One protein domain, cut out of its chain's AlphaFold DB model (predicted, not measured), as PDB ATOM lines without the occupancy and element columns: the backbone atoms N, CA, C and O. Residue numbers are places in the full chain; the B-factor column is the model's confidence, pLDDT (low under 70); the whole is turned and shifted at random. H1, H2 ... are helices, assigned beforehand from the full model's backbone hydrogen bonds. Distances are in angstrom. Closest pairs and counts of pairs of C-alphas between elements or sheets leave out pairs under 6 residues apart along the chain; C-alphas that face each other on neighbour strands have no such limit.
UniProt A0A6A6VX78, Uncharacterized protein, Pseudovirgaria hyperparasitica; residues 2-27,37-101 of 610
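AT A GLANCE: This is residues 2 to 27 and 37 to 101 of the 610 residues of an uncharacterized protein of Pseudovirgaria hyperparasitica (UniProt A0A6A6VX78). Two long helices, H1 and H2, run side by side in opposite ways, and a shorter third helix, H3, lies near another side of H2 without touching it. A tail follows H3, and its residues 96 to 101 stick out free. The printed part has 91 residues with three named helices, H1, H2, H3 along the chain, and no named strand; the class is all helix. The whole is loose, with a radius of gyration of the C-alphas of 15.6 A, and elongated, spanning 49 by 31 by 19 A.

HOW THE PARTS SIT: H1, residues 2 to 26, touches H2, residues 38 to 67, with 9 pairs of C-alphas within 8 A. Their closest C-alphas are those of Gly 19 and Val 49, 6.5 A apart. Their lines stand at a shallow tilt of 4 degrees, and they run opposite ways. H3, residues 78 to 91, and H2 are near each other, with 6 pairs of C-alphas within 10 A but no pair within 8 A. H1 and H3 are apart. Every O i to N i+4 pair is within hydrogen-bond range in H1 and H3; in H2 it is 25 of 26.

IN THESE COORDINATES: H1 begins at C-alpha 2, (14.545, -10.239, -36.974), and is 35.9 A long from first to last C-alpha. H2 measures 43.7 A and begins at C-alpha 38, (31.729, -3.006, 0.473). H3 measures 19.8 A and ends at C-alpha 91, (23.793, 11.334, -14.622).

THE WHOLE: The two C-alphas farthest apart are those of His 37 and Ala 69, 49.2 A. Residues 28 to 36 are not printed; C-alphas 27 and 37 are 11.9 A apart across this cut. The link from H2 to H3, 10 residues, is short. Residues 74 to 79, of which 78 and 79 belong to H3, stand free. The mean pLDDT of the printed part is 74.6, and 23 residues are under 70, among them 19 to 27, 37 to 40 and 70 to 77.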
ATOM      1  N   ASP A   2      15.194 -10.009 -38.268       75.50
ATOM      2  CA  ASP A   2      14.545 -10.239 -36.974       75.50
ATOM      3  C   ASP A   2      15.300 -11.214 -36.055       75.50
ATOM      4  O   ASP A   2      15.414 -10.957 -34.862       75.50
ATOM      5  N   GLU A   3      15.894 -12.283 -36.595       77.50
ATOM      6  CA  GLU A   3      16.693 -13.239 -35.812       77.50
ATOM      7  C   GLU A   3      17.951 -12.613 -35.188       77.50
ATOM      8  O   GLU A   3      18.237 -12.857 -34.019       77.50
ATOM      9  N   VAL A   4      18.676 -11.760 -35.924       78.62
ATOM     10  CA  VAL A   4      19.891 -11.075 -35.434       78.62
ATOM     11  C   VAL A   4      19.530 -10.041 -34.364       78.62
ATOM     12  O   VAL A   4      20.218  -9.919 -33.348       78.62
ATOM     13  N   LEU A   5      18.406  -9.345 -34.561       75.94
ATOM     14  CA  LEU A   5      17.835  -8.401 -33.599       75.94
ATOM     15  C   LEU A   5      17.413  -9.117 -32.301       75.94
ATOM     16  O   LEU A   5      17.740  -8.687 -31.197       75.94
ATOM     17  N   MET A   6      16.726 -10.256 -32.434       77.56
ATOM     18  CA  MET A   6      16.316 -11.093 -31.307       77.56
ATOM     19  C   MET A   6      17.512 -11.720 -30.587       77.56
ATOM     20  O   MET A   6      17.476 -11.826 -29.362       77.56
ATOM     21  N   LEU A   7      18.574 -12.100 -31.303       79.50
ATOM     22  CA  LEU A   7      19.823 -12.590 -30.715       79.50
ATOM     23  C   LEU A   7      20.523 -11.507 -29.885       79.50
ATOM     24  O   LEU A   7      20.855 -11.773 -28.732       79.50
ATOM     25  N   THR A   8      20.673 -10.284 -30.403       73.12
ATOM     26  CA  THR A   8      21.292  -9.175 -29.644       73.12
ATOM     27  C   THR A   8      20.471  -8.784 -28.416       73.12
ATOM     28  O   THR A   8      21.029  -8.674 -27.325       73.12
ATOM     29  N   VAL A   9      19.146  -8.650 -28.538       75.38
ATOM     30  CA  VAL A   9      18.266  -8.349 -27.389       75.38
ATOM     31  C   VAL A   9      18.294  -9.473 -26.346       75.38
ATOM     32  O   VAL A   9      18.347  -9.202 -25.144       75.38
ATOM     33  N   ARG A  10      18.312 -10.739 -26.780       77.88
ATOM     34  CA  ARG A  10      18.422 -11.901 -25.888       77.88
ATOM     35  C   ARG A  10      19.776 -11.950 -25.184       77.88
ATOM     36  O   ARG A  10      19.800 -12.159 -23.979       77.88
ATOM     37  N   GLN A  11      20.872 -11.690 -25.895       76.31
ATOM     38  CA  GLN A  11      22.208 -11.651 -25.308       76.31
ATOM     39  C   GLN A  11      22.353 -10.500 -24.302       76.31
ATOM     40  O   GLN A  11      22.840 -10.730 -23.200       76.31
ATOM     41  N   MET A  12      21.861  -9.293 -24.611       71.81
ATOM     42  CA  MET A  12      21.841  -8.181 -23.646       71.81
ATOM     43  C   MET A  12      21.034  -8.525 -22.386       71.81
ATOM     44  O   MET A  12      21.466  -8.207 -21.281       71.81
ATOM     45  N   ARG A  13      19.889  -9.211 -22.525       79.12
ATOM     46  CA  ARG A  13      19.080  -9.698 -21.394       79.12
ATOM     47  C   ARG A  13      19.809 -10.765 -20.569       79.12
ATOM     48  O   ARG A  13      19.745 -10.732 -19.343       79.12
ATOM     49  N   ASP A  14      20.461 -11.714 -21.230       75.06
ATOM     50  CA  ASP A  14      21.097 -12.858 -20.572       75.06
ATOM     51  C   ASP A  14      22.406 -12.439 -19.875       75.06
ATOM     52  O   ASP A  14      22.691 -12.909 -18.774       75.06
ATOM     53  N   GLU A  15      23.126 -11.453 -20.422       68.44
ATOM     54  CA  GLU A  15      24.238 -10.779 -19.741       68.44
ATOM     55  C   GLU A  15      23.772  -9.863 -18.596       68.44
ATOM     56  O   GLU A  15      24.439  -9.803 -17.568       68.44
ATOM     57  N   LEU A  16      22.606  -9.210 -18.703       71.00
ATOM     58  CA  LEU A  16      21.965  -8.515 -17.573       71.00
ATOM     59  C   LEU A  16      21.664  -9.486 -16.421       71.00
ATOM     60  O   LEU A  16      21.953  -9.188 -15.262       71.00
ATOM     61  N   ALA A  17      21.116 -10.663 -16.739       69.62
ATOM     62  CA  ALA A  17      20.829 -11.707 -15.760       69.62
ATOM     63  C   ALA A  17      22.111 -12.281 -15.125       69.62
ATOM     64  O   ALA A  17      22.135 -12.501 -13.914       69.62
ATOM     65  N   GLN A  18      23.183 -12.473 -15.902       73.00
ATOM     66  CA  GLN A  18      24.487 -12.880 -15.364       73.00
ATOM     67  C   GLN A  18      25.145 -11.779 -14.524       73.00
ATOM     68  O   GLN A  18      25.614 -12.074 -13.431       73.00
ATOM     69  N   GLY A  19      25.145 -10.524 -14.977       67.12
ATOM     70  CA  GLY A  19      25.741  -9.397 -14.255       67.12
ATOM     71  C   GLY A  19      25.089  -9.175 -12.890       67.12
ATOM     72  O   GLY A  19      25.787  -9.130 -11.881       67.12
ATOM     73  N   MET A  20      23.752  -9.145 -12.837       54.47
ATOM     74  CA  MET A  20      23.021  -9.105 -11.562       54.47
ATOM     75  C   MET A  20      23.264 -10.366 -10.717       54.47
ATOM     76  O   MET A  20      23.380 -10.271  -9.501       54.47
ATOM     77  N   GLY A  21      23.367 -11.542 -11.346       52.12
ATOM     78  CA  GLY A  21      23.639 -12.803 -10.653       52.12
ATOM     79  C   GLY A  21      25.025 -12.878 -10.005       52.12
ATOM     80  O   GLY A  21      25.143 -13.421  -8.911       52.12
ATOM     81  N   VAL A  22      26.064 -12.329 -10.645       53.88
ATOM     82  CA  VAL A  22      27.440 -12.305 -10.115       53.88
ATOM     83  C   VAL A  22      27.554 -11.360  -8.921       53.88
ATOM     84  O   VAL A  22      28.057 -11.786  -7.884       53.88
ATOM     85  N   VAL A  23      27.013 -10.140  -9.027       51.78
ATOM     86  CA  VAL A  23      26.955  -9.172  -7.911       51.78
ATOM     87  C   VAL A  23      26.274  -9.817  -6.692       51.78
ATOM     88  O   VAL A  23      26.884  -9.973  -5.639       51.78
ATOM     89  N   VAL A  24      25.071 -10.372  -6.889       53.03
ATOM     90  CA  VAL A  24      24.279 -11.031  -5.830       53.03
ATOM     91  C   VAL A  24      24.917 -12.320  -5.271       53.03
ATOM     92  O   VAL A  24      24.444 -12.827  -4.255       53.03
ATOM     93  N   THR A  25      25.973 -12.879  -5.882       51.16
ATOM     94  CA  THR A  25      26.623 -14.113  -5.386       51.16
ATOM     95  C   THR A  25      28.037 -13.930  -4.839       51.16
ATOM     96  O   THR A  25      28.383 -14.649  -3.905       51.16
ATOM     97  N   GLN A  26      28.840 -12.969  -5.310       48.06
ATOM     98  CA  GLN A  26      30.154 -12.708  -4.693       48.06
ATOM     99  C   GLN A  26      30.036 -12.077  -3.293       48.06
ATOM    100  O   GLN A  26      30.876 -12.332  -2.428       48.06
ATOM    101  N   GLU A  27      28.973 -11.307  -3.048       48.28
ATOM    102  CA  GLU A  27      28.724 -10.631  -1.768       48.28
ATOM    103  C   GLU A  27      28.390 -11.590  -0.607       48.28
ATOM    104  O   GLU A  27      28.659 -11.253   0.547       48.28
ATOM    105  N   HIS A  37      34.320  -0.988   3.220       55.12
ATOM    106  CA  HIS A  37      34.734  -0.943   1.808       55.12
ATOM    107  C   HIS A  37      33.763  -1.635   0.829       55.12
ATOM    108  O   HIS A  37      33.947  -1.529  -0.389       55.12
ATOM    109  N   LYS A  38      32.712  -2.308   1.323       58.03
ATOM    110  CA  LYS A  38      31.729  -3.006   0.473       58.03
ATOM    111  C   LYS A  38      30.797  -2.037  -0.252       58.03
ATOM    112  O   LYS A  38      30.880  -1.970  -1.471       58.03
ATOM    113  N   ASP A  39      30.100  -1.153   0.465       61.47
ATOM    114  CA  ASP A  39      29.193  -0.134  -0.097       61.47
ATOM    115  C   ASP A  39      29.795   0.639  -1.296       61.47
ATOM    116  O   ASP A  39      29.124   0.904  -2.295       61.47
ATOM    117  N   THR A  40      31.091   0.979  -1.236       67.38
ATOM    118  CA  THR A  40      31.813   1.628  -2.345       67.38
ATOM    119  C   THR A  40      32.095   0.702  -3.530       67.38
ATOM    120  O   THR A  40      32.054   1.145  -4.676       67.38
ATOM    121  N   THR A  41      32.385  -0.571  -3.271       74.94
ATOM    122  CA  THR A  41      32.705  -1.586  -4.285       74.94
ATOM    123  C   THR A  41      31.459  -1.989  -5.070       74.94
ATOM    124  O   THR A  41      31.490  -2.020  -6.302       74.94
ATOM    125  N   ASP A  42      30.344  -2.214  -4.381       74.88
ATOM    126  CA  ASP A  42      29.092  -2.705  -4.968       74.88
ATOM    127  C   ASP A  42      28.510  -1.657  -5.942       74.88
ATOM    128  O   ASP A  42      28.078  -1.966  -7.059       74.88
ATOM    129  N   HIS A  43      28.614  -0.370  -5.581       76.31
ATOM    130  CA  HIS A  43      28.303   0.755  -6.466       76.31
ATOM    131  C   HIS A  43      29.207   0.828  -7.712       76.31
ATOM    132  O   HIS A  43      28.712   1.136  -8.801       76.31
ATOM    133  N   ILE A  44      30.504   0.522  -7.593       82.56
ATOM    134  CA  ILE A  44      31.430   0.476  -8.740       82.56
ATOM    135  C   ILE A  44      31.074  -0.688  -9.675       82.56
ATOM    136  O   ILE A  44      31.035  -0.495 -10.894       82.56
ATOM    137  N   GLN A  45      30.754  -1.869  -9.135       78.50
ATOM    138  CA  GLN A  45      30.335  -3.023  -9.939       78.50
ATOM    139  C   GLN A  45      29.021  -2.756 -10.685       78.50
ATOM    140  O   GLN A  45      28.952  -2.966 -11.902       78.50
ATOM    141  N   LEU A  46      28.003  -2.224  -9.998       80.69
ATOM    142  CA  LEU A  46      26.727  -1.860 -10.622       80.69
ATOM    143  C   LEU A  46      26.919  -0.820 -11.734       80.69
ATOM    144  O   LEU A  46      26.352  -0.973 -12.820       80.69
ATOM    145  N   LYS A  47      27.756   0.202 -11.505       83.06
ATOM    146  CA  LYS A  47      28.091   1.191 -12.535       83.06
ATOM    147  C   LYS A  47      28.755   0.531 -13.749       83.06
ATOM    148  O   LYS A  47      28.318   0.764 -14.871       83.06
ATOM    149  N   LEU A  48      29.743  -0.343 -13.542       82.88
ATOM    150  CA  LEU A  48      30.446  -1.041 -14.625       82.88
ATOM    151  C   LEU A  48      29.508  -1.928 -15.468       82.88
ATOM    152  O   LEU A  48      29.703  -2.057 -16.679       82.88
ATOM    153  N   VAL A  49      28.484  -2.529 -14.854       82.69
ATOM    154  CA  VAL A  49      27.432  -3.273 -15.570       82.69
ATOM    155  C   VAL A  49      26.551  -2.323 -16.391       82.69
ATOM    156  O   VAL A  49      26.318  -2.586 -17.572       82.69
ATOM    157  N   LEU A  50      26.110  -1.199 -15.817       83.44
ATOM    158  CA  LEU A  50      25.304  -0.191 -16.518       83.44
ATOM    159  C   LEU A  50      26.056   0.457 -17.694       83.44
ATOM    160  O   LEU A  50      25.480   0.589 -18.775       83.44
ATOM    161  N   ASP A  51      27.339   0.786 -17.521       83.75
ATOM    162  CA  ASP A  51      28.195   1.360 -18.567       83.75
ATOM    163  C   ASP A  51      28.341   0.377 -19.757       83.75
ATOM    164  O   ASP A  51      28.159   0.763 -20.916       83.75
ATOM    165  N   LYS A  52      28.543  -0.926 -19.491       80.12
ATOM    166  CA  LYS A  52      28.584  -1.984 -20.530       80.12
ATOM    167  C   LYS A  52      27.260  -2.139 -21.288       80.12
ATOM    168  O   LYS A  52      27.269  -2.346 -22.503       80.12
ATOM    169  N   ILE A  53      26.125  -2.032 -20.595       80.75
ATOM    170  CA  ILE A  53      24.790  -2.062 -21.217       80.75
ATOM    171  C   ILE A  53      24.581  -0.814 -22.088       80.75
ATOM    172  O   ILE A  53      24.066  -0.919 -23.202       80.75
ATOM    173  N   ALA A  54      25.013   0.359 -21.617       83.50
ATOM    174  CA  ALA A  54      24.887   1.616 -22.351       83.50
ATOM    175  C   ALA A  54      25.717   1.638 -23.646       83.50
ATOM    176  O   ALA A  54      25.204   2.106 -24.665       83.50
ATOM    177  N   MET A  55      26.938   1.083 -23.629       82.12
ATOM    178  CA  MET A  55      27.746   0.876 -24.839       82.12
ATOM    179  C   MET A  55      27.021  -0.023 -25.847       82.12
ATOM    180  O   MET A  55      26.768   0.395 -26.971       82.12
ATOM    181  N   ARG A  56      26.579  -1.217 -25.431       80.19
ATOM    182  CA  ARG A  56      25.938  -2.179 -26.345       80.19
ATOM    183  C   ARG A  56      24.609  -1.696 -26.920       80.19
ATOM    184  O   ARG A  56      24.295  -2.009 -28.065       80.19
ATOM    185  N   LEU A  57      23.842  -0.907 -26.166       79.00
ATOM    186  CA  LEU A  57      22.649  -0.233 -26.689       79.00
ATOM    187  C   LEU A  57      22.998   0.845 -27.725       79.00
ATOM    188  O   LEU A  57      22.231   1.054 -28.658       79.00
ATOM    189  N   GLN A  58      24.150   1.507 -27.595       84.88
ATOM    190  CA  GLN A  58      24.647   2.465 -28.584       84.88
ATOM    191  C   GLN A  58      25.169   1.764 -29.850       84.88
ATOM    192  O   GLN A  58      24.852   2.210 -30.954       84.88
ATOM    193  N   ASP A  59      25.868   0.635 -29.710       84.50
ATOM    194  CA  ASP A  59      26.276  -0.211 -30.840       84.50
ATOM    195  C   ASP A  59      25.045  -0.745 -31.595       84.50
ATOM    196  O   ASP A  59      24.971  -0.654 -32.822       84.50
ATOM    197  N   PHE A  60      24.034  -1.225 -30.863       82.50
ATOM    198  CA  PHE A  60      22.751  -1.681 -31.406       82.50
ATOM    199  C   PHE A  60      21.979  -0.562 -32.124       82.50
ATOM    200  O   PHE A  60      21.543  -0.773 -33.256       82.50
ATOM    201  N   ASP A  61      21.849   0.629 -31.521       81.38
ATOM    202  CA  ASP A  61      21.249   1.807 -32.171       81.38
ATOM    203  C   ASP A  61      21.998   2.160 -33.473       81.38
ATOM    204  O   ASP A  61      21.362   2.462 -34.487       81.38
ATOM    205  N   SER A  62      23.336   2.078 -33.477       84.56
ATOM    206  CA  SER A  62      24.158   2.357 -34.664       84.56
ATOM    207  C   SER A  62      23.891   1.350 -35.789       84.56
ATOM    208  O   SER A  62      23.564   1.749 -36.910       84.56
ATOM    209  N   LEU A  63      23.899   0.048 -35.480       84.69
ATOM    210  CA  LEU A  63      23.600  -1.024 -36.430       84.69
ATOM    211  C   LEU A  63      22.169  -0.917 -36.967       84.69
ATOM    212  O   LEU A  63      21.962  -1.080 -38.171       84.69
ATOM    213  N   LEU A  64      21.197  -0.599 -36.108       80.50
ATOM    214  CA  LEU A  64      19.804  -0.389 -36.503       80.50
ATOM    215  C   LEU A  64      19.680   0.795 -37.474       80.50
ATOM    216  O   LEU A  64      19.023   0.661 -38.509       80.50
ATOM    217  N   SER A  65      20.348   1.916 -37.181       82.00
ATOM    218  CA  SER A  65      20.337   3.119 -38.029       82.00
ATOM    219  C   SER A  65      21.018   2.923 -39.392       82.00
ATOM    220  O   SER A  65      20.620   3.556 -40.364       82.00
ATOM    221  N   ALA A  66      22.000   2.019 -39.484       85.56
ATOM    222  CA  ALA A  66      22.692   1.686 -40.730       85.56
ATOM    223  C   ALA A  66      21.908   0.707 -41.629       85.56
ATOM    224  O   ALA A  66      22.023   0.762 -42.852       85.56
ATOM    225  N   HIS A  67      21.119  -0.197 -41.035       82.00
ATOM    226  CA  HIS A  67      20.439  -1.293 -41.746       82.00
ATOM    227  C   HIS A  67      18.957  -1.049 -42.042       82.00
ATOM    228  O   HIS A  67      18.335  -1.815 -42.780       82.00
ATOM    229  N   THR A  68      18.368  -0.009 -41.459       78.00
ATOM    230  CA  THR A  68      16.980   0.384 -41.700       78.00
ATOM    231  C   THR A  68      16.945   1.817 -42.221       78.00
ATOM    232  O   THR A  68      17.848   2.600 -41.952       78.00
ATOM    233  N   ALA A  69      15.872   2.221 -42.906       75.75
ATOM    234  CA  ALA A  69      15.665   3.627 -43.289       75.75
ATOM    235  C   ALA A  69      15.400   4.561 -42.077       75.75
ATOM    236  O   ALA A  69      14.965   5.702 -42.241       75.75
ATOM    237  N   TYR A  70      15.639   4.074 -40.854       58.22
ATOM    238  CA  TYR A  70      15.373   4.739 -39.591       58.22
ATOM    239  C   TYR A  70      16.414   5.823 -39.300       58.22
ATOM    240  O   TYR A  70      17.323   5.654 -38.483       58.22
ATOM    241  N   ARG A  71      16.263   6.980 -39.950       64.31
ATOM    242  CA  ARG A  71      17.008   8.189 -39.582       64.31
ATOM    243  C   ARG A  71      16.573   8.649 -38.194       64.31
ATOM    244  O   ARG A  71      15.632   9.420 -38.030       64.31
ATOM    245  N   HIS A  72      17.322   8.184 -37.202       60.34
ATOM    246  CA  HIS A  72      17.103   8.334 -35.762       60.34
ATOM    247  C   HIS A  72      17.127   9.779 -35.210       60.34
ATOM    248  O   HIS A  72      17.011   9.982 -34.000       60.34
ATOM    249  N   GLU A  73      17.303  10.763 -36.096       62.09
ATOM    250  CA  GLU A  73      17.219  12.211 -35.864       62.09
ATOM    251  C   GLU A  73      15.863  12.797 -36.296       62.09
ATOM    252  O   GLU A  73      15.417  13.791 -35.728       62.09
ATOM    253  N   LEU A  74      15.213  12.197 -37.302       64.88
ATOM    254  CA  LEU A  74      13.997  12.717 -37.937       64.88
ATOM    255  C   LEU A  74      12.716  12.185 -37.286       64.88
ATOM    256  O   LEU A  74      11.724  12.907 -37.206       64.88
ATOM    257  N   GLU A  75      12.729  10.951 -36.775       61.03
ATOM    258  CA  GLU A  75      11.611  10.424 -35.992       61.03
ATOM    259  C   GLU A  75      11.811  10.597 -34.482       61.03
ATOM    260  O   GLU A  75      12.826  10.199 -33.903       61.03
ATOM    261  N   LYS A  76      10.769  11.103 -33.807       67.62
ATOM    262  CA  LYS A  76      10.677  11.168 -32.339       67.62
ATOM    263  C   LYS A  76      10.447   9.777 -31.740       67.62
ATOM    264  O   LYS A  76       9.359   9.468 -31.250       67.62
ATOM    265  N   ASN A  77      11.478   8.938 -31.754       69.38
ATOM    266  CA  ASN A  77      11.405   7.606 -31.173       69.38
ATOM    267  C   ASN A  77      11.149   7.687 -29.655       69.38
ATOM    268  O   ASN A  77      11.996   8.145 -28.879       69.38
ATOM    269  N   LEU A  78       9.979   7.210 -29.220       71.56
ATOM    270  CA  LEU A  78       9.589   7.188 -27.807       71.56
ATOM    271  C   LEU A  78      10.514   6.305 -26.955       71.56
ATOM    272  O   LEU A  78      10.699   6.604 -25.777       71.56
ATOM    273  N   ALA A  79      11.124   5.258 -27.520       76.12
ATOM    274  CA  ALA A  79      12.125   4.454 -26.819       76.12
ATOM    275  C   ALA A  79      13.441   5.230 -26.637       76.12
ATOM    276  O   ALA A  79      13.968   5.248 -25.528       76.12
ATOM    277  N   ARG A  80      13.917   5.951 -27.665       72.25
ATOM    278  CA  ARG A  80      15.137   6.780 -27.570       72.25
ATOM    279  C   ARG A  80      14.957   7.963 -26.612       72.25
ATOM    280  O   ARG A  80      15.853   8.237 -25.824       72.25
ATOM    281  N   SER A  81      13.778   8.597 -26.592       75.25
ATOM    282  CA  SER A  81      13.446   9.614 -25.574       75.25
ATOM    283  C   SER A  81      13.459   9.024 -24.162       75.25
ATOM    284  O   SER A  81      14.149   9.549 -23.295       75.25
ATOM    285  N   ARG A  82      12.789   7.882 -23.939       78.88
ATOM    286  CA  ARG A  82      12.807   7.185 -22.638       78.88
ATOM    287  C   ARG A  82      14.219   6.775 -22.213       78.88
ATOM    288  O   ARG A  82      14.544   6.901 -21.038       78.88
ATOM    289  N   TRP A  83      15.057   6.309 -23.140       80.81
ATOM    290  CA  TRP A  83      16.443   5.948 -22.840       80.81
ATOM    291  C   TRP A  83      17.295   7.176 -22.513       80.81
ATOM    292  O   TRP A  83      18.036   7.146 -21.537       80.81
ATOM    293  N   ASN A  84      17.131   8.284 -23.237       80.88
ATOM    294  CA  ASN A  84      17.804   9.545 -22.923       80.88
ATOM    295  C   ASN A  84      17.345  10.130 -21.576       80.88
ATOM    296  O   ASN A  84      18.177  10.641 -20.831       80.88
ATOM    297  N   ASP A  85      16.067   9.999 -21.212       80.44
ATOM    298  CA  ASP A  85      15.569  10.382 -19.885       80.44
ATOM    299  C   ASP A  85      16.108   9.466 -18.772       80.44
ATOM    300  O   ASP A  85      16.351   9.940 -17.663       80.44
ATOM    301  N   VAL A  86      16.343   8.176 -19.046       79.88
ATOM    302  CA  VAL A  86      17.031   7.262 -18.115       79.88
ATOM    303  C   VAL A  86      18.516   7.617 -17.990       79.88
ATOM    304  O   VAL A  86      18.981   7.780 -16.864       79.88
ATOM    305  N   ARG A  87      19.242   7.831 -19.101       84.50
ATOM    306  CA  ARG A  87      20.639   8.315 -19.078       84.50
ATOM    307  C   ARG A  87      20.744   9.619 -18.280       84.50
ATOM    308  O   ARG A  87      21.586   9.707 -17.393       84.50
ATOM    309  N   ARG A  88      19.856  10.593 -18.532       87.06
ATOM    310  CA  ARG A  88      19.814  11.864 -17.791       87.06
ATOM    311  C   ARG A  88      19.585  11.625 -16.297       87.06
ATOM    312  O   ARG A  88      20.390  12.076 -15.501       87.06
ATOM    313  N   LYS A  89      18.587  10.826 -15.902       82.00
ATOM    314  CA  LYS A  89      18.330  10.520 -14.478       82.00
ATOM    315  C   LYS A  89      19.480   9.795 -13.772       82.00
ATOM    316  O   LYS A  89      19.665   9.993 -12.574       82.00
ATOM    317  N   ILE A  90      20.244   8.967 -14.488       82.75
ATOM    318  CA  ILE A  90      21.453   8.321 -13.955       82.75
ATOM    319  C   ILE A  90      22.563   9.364 -13.741       82.75
ATOM    320  O   ILE A  90      23.148   9.405 -12.661       82.75
ATOM    321  N   LEU A  91      22.808  10.244 -14.720       82.75
ATOM    322  CA  LEU A  91      23.793  11.334 -14.622       82.75
ATOM    323  C   LEU A  91      23.433  12.348 -13.520       82.75
ATOM    324  O   LEU A  91      24.275  12.669 -12.684       82.75
ATOM    325  N   ASP A  92      22.164  12.756 -13.452       90.94
ATOM    326  CA  ASP A  92      21.584  13.637 -12.426       90.94
ATOM    327  C   ASP A  92      21.539  12.987 -11.023       90.94
ATOM    328  O   ASP A  92      21.086  13.614 -10.065       90.94
ATOM    329  N   ARG A  93      21.928  11.707 -10.894       88.81
ATOM    330  CA  ARG A  93      21.816  10.880  -9.672       88.81
ATOM    331  C   ARG A  93      20.395  10.812  -9.083       88.81
ATOM    332  O   ARG A  93      20.221  10.537  -7.899       88.81
ATOM    333  N   SER A  94      19.370  11.026  -9.910       83.50
ATOM    334  CA  SER A  94      17.948  10.988  -9.538       83.50
ATOM    335  C   SER A  94      17.276   9.634  -9.818       83.50
ATOM    336  O   SER A  94      16.067   9.473  -9.629       83.50
ATOM    337  N   PHE A  95      18.050   8.642 -10.266       85.62
ATOM    338  CA  PHE A  95      17.606   7.265 -10.456       85.62
ATOM    339  C   PHE A  95      17.819   6.429  -9.182       85.62
ATOM    340  O   PHE A  95      18.934   6.012  -8.880       85.62
ATOM    341  N   PHE A  96      16.734   6.144  -8.459       81.00
ATOM    342  CA  PHE A  96      16.745   5.301  -7.261       81.00
ATOM    343  C   PHE A  96      16.208   3.902  -7.582       81.00
ATOM    344  O   PHE A  96      15.087   3.768  -8.079       81.00
ATOM    345  N   MET A  97      16.975   2.859  -7.259       80.50
ATOM    346  CA  MET A  97      16.529   1.468  -7.354       80.50
ATOM    347  C   MET A  97      16.241   0.921  -5.954       80.50
ATOM    348  O   MET A  97      17.130   0.862  -5.111       80.50
ATOM    349  N   LEU A  98      14.995   0.512  -5.707       75.06
ATOM    350  CA  LEU A  98      14.612  -0.207  -4.490       75.06
ATOM    351  C   LEU A  98      14.986  -1.685  -4.641       75.06
ATOM    352  O   LEU A  98      14.198  -2.483  -5.146       75.06
ATOM    353  N   THR A  99      16.192  -2.045  -4.210       79.94
ATOM    354  CA  THR A  99      16.581  -3.441  -4.006       79.94
ATOM    355  C   THR A  99      15.917  -3.968  -2.731       79.94
ATOM    356  O   THR A  99      16.064  -3.399  -1.649       79.94
ATOM    357  N   GLU A 100      15.147  -5.055  -2.834       74.56
ATOM    358  CA  GLU A 100      14.690  -5.764  -1.636       74.56
ATOM    359  C   GLU A 100      15.880  -6.549  -1.053       74.56
ATOM    360  O   GLU A 100      16.528  -7.284  -1.801       74.56
ATOM    361  N   PRO A 101      16.199  -6.428   0.253       71.81
ATOM    362  CA  PRO A 101      17.335  -7.134   0.837       71.81
ATOM    363  C   PRO A 101      17.159  -8.650   0.687       71.81
ATOM    364  O   PRO A 101      16.149  -9.212   1.122       71.81
TER     365      PRO A 101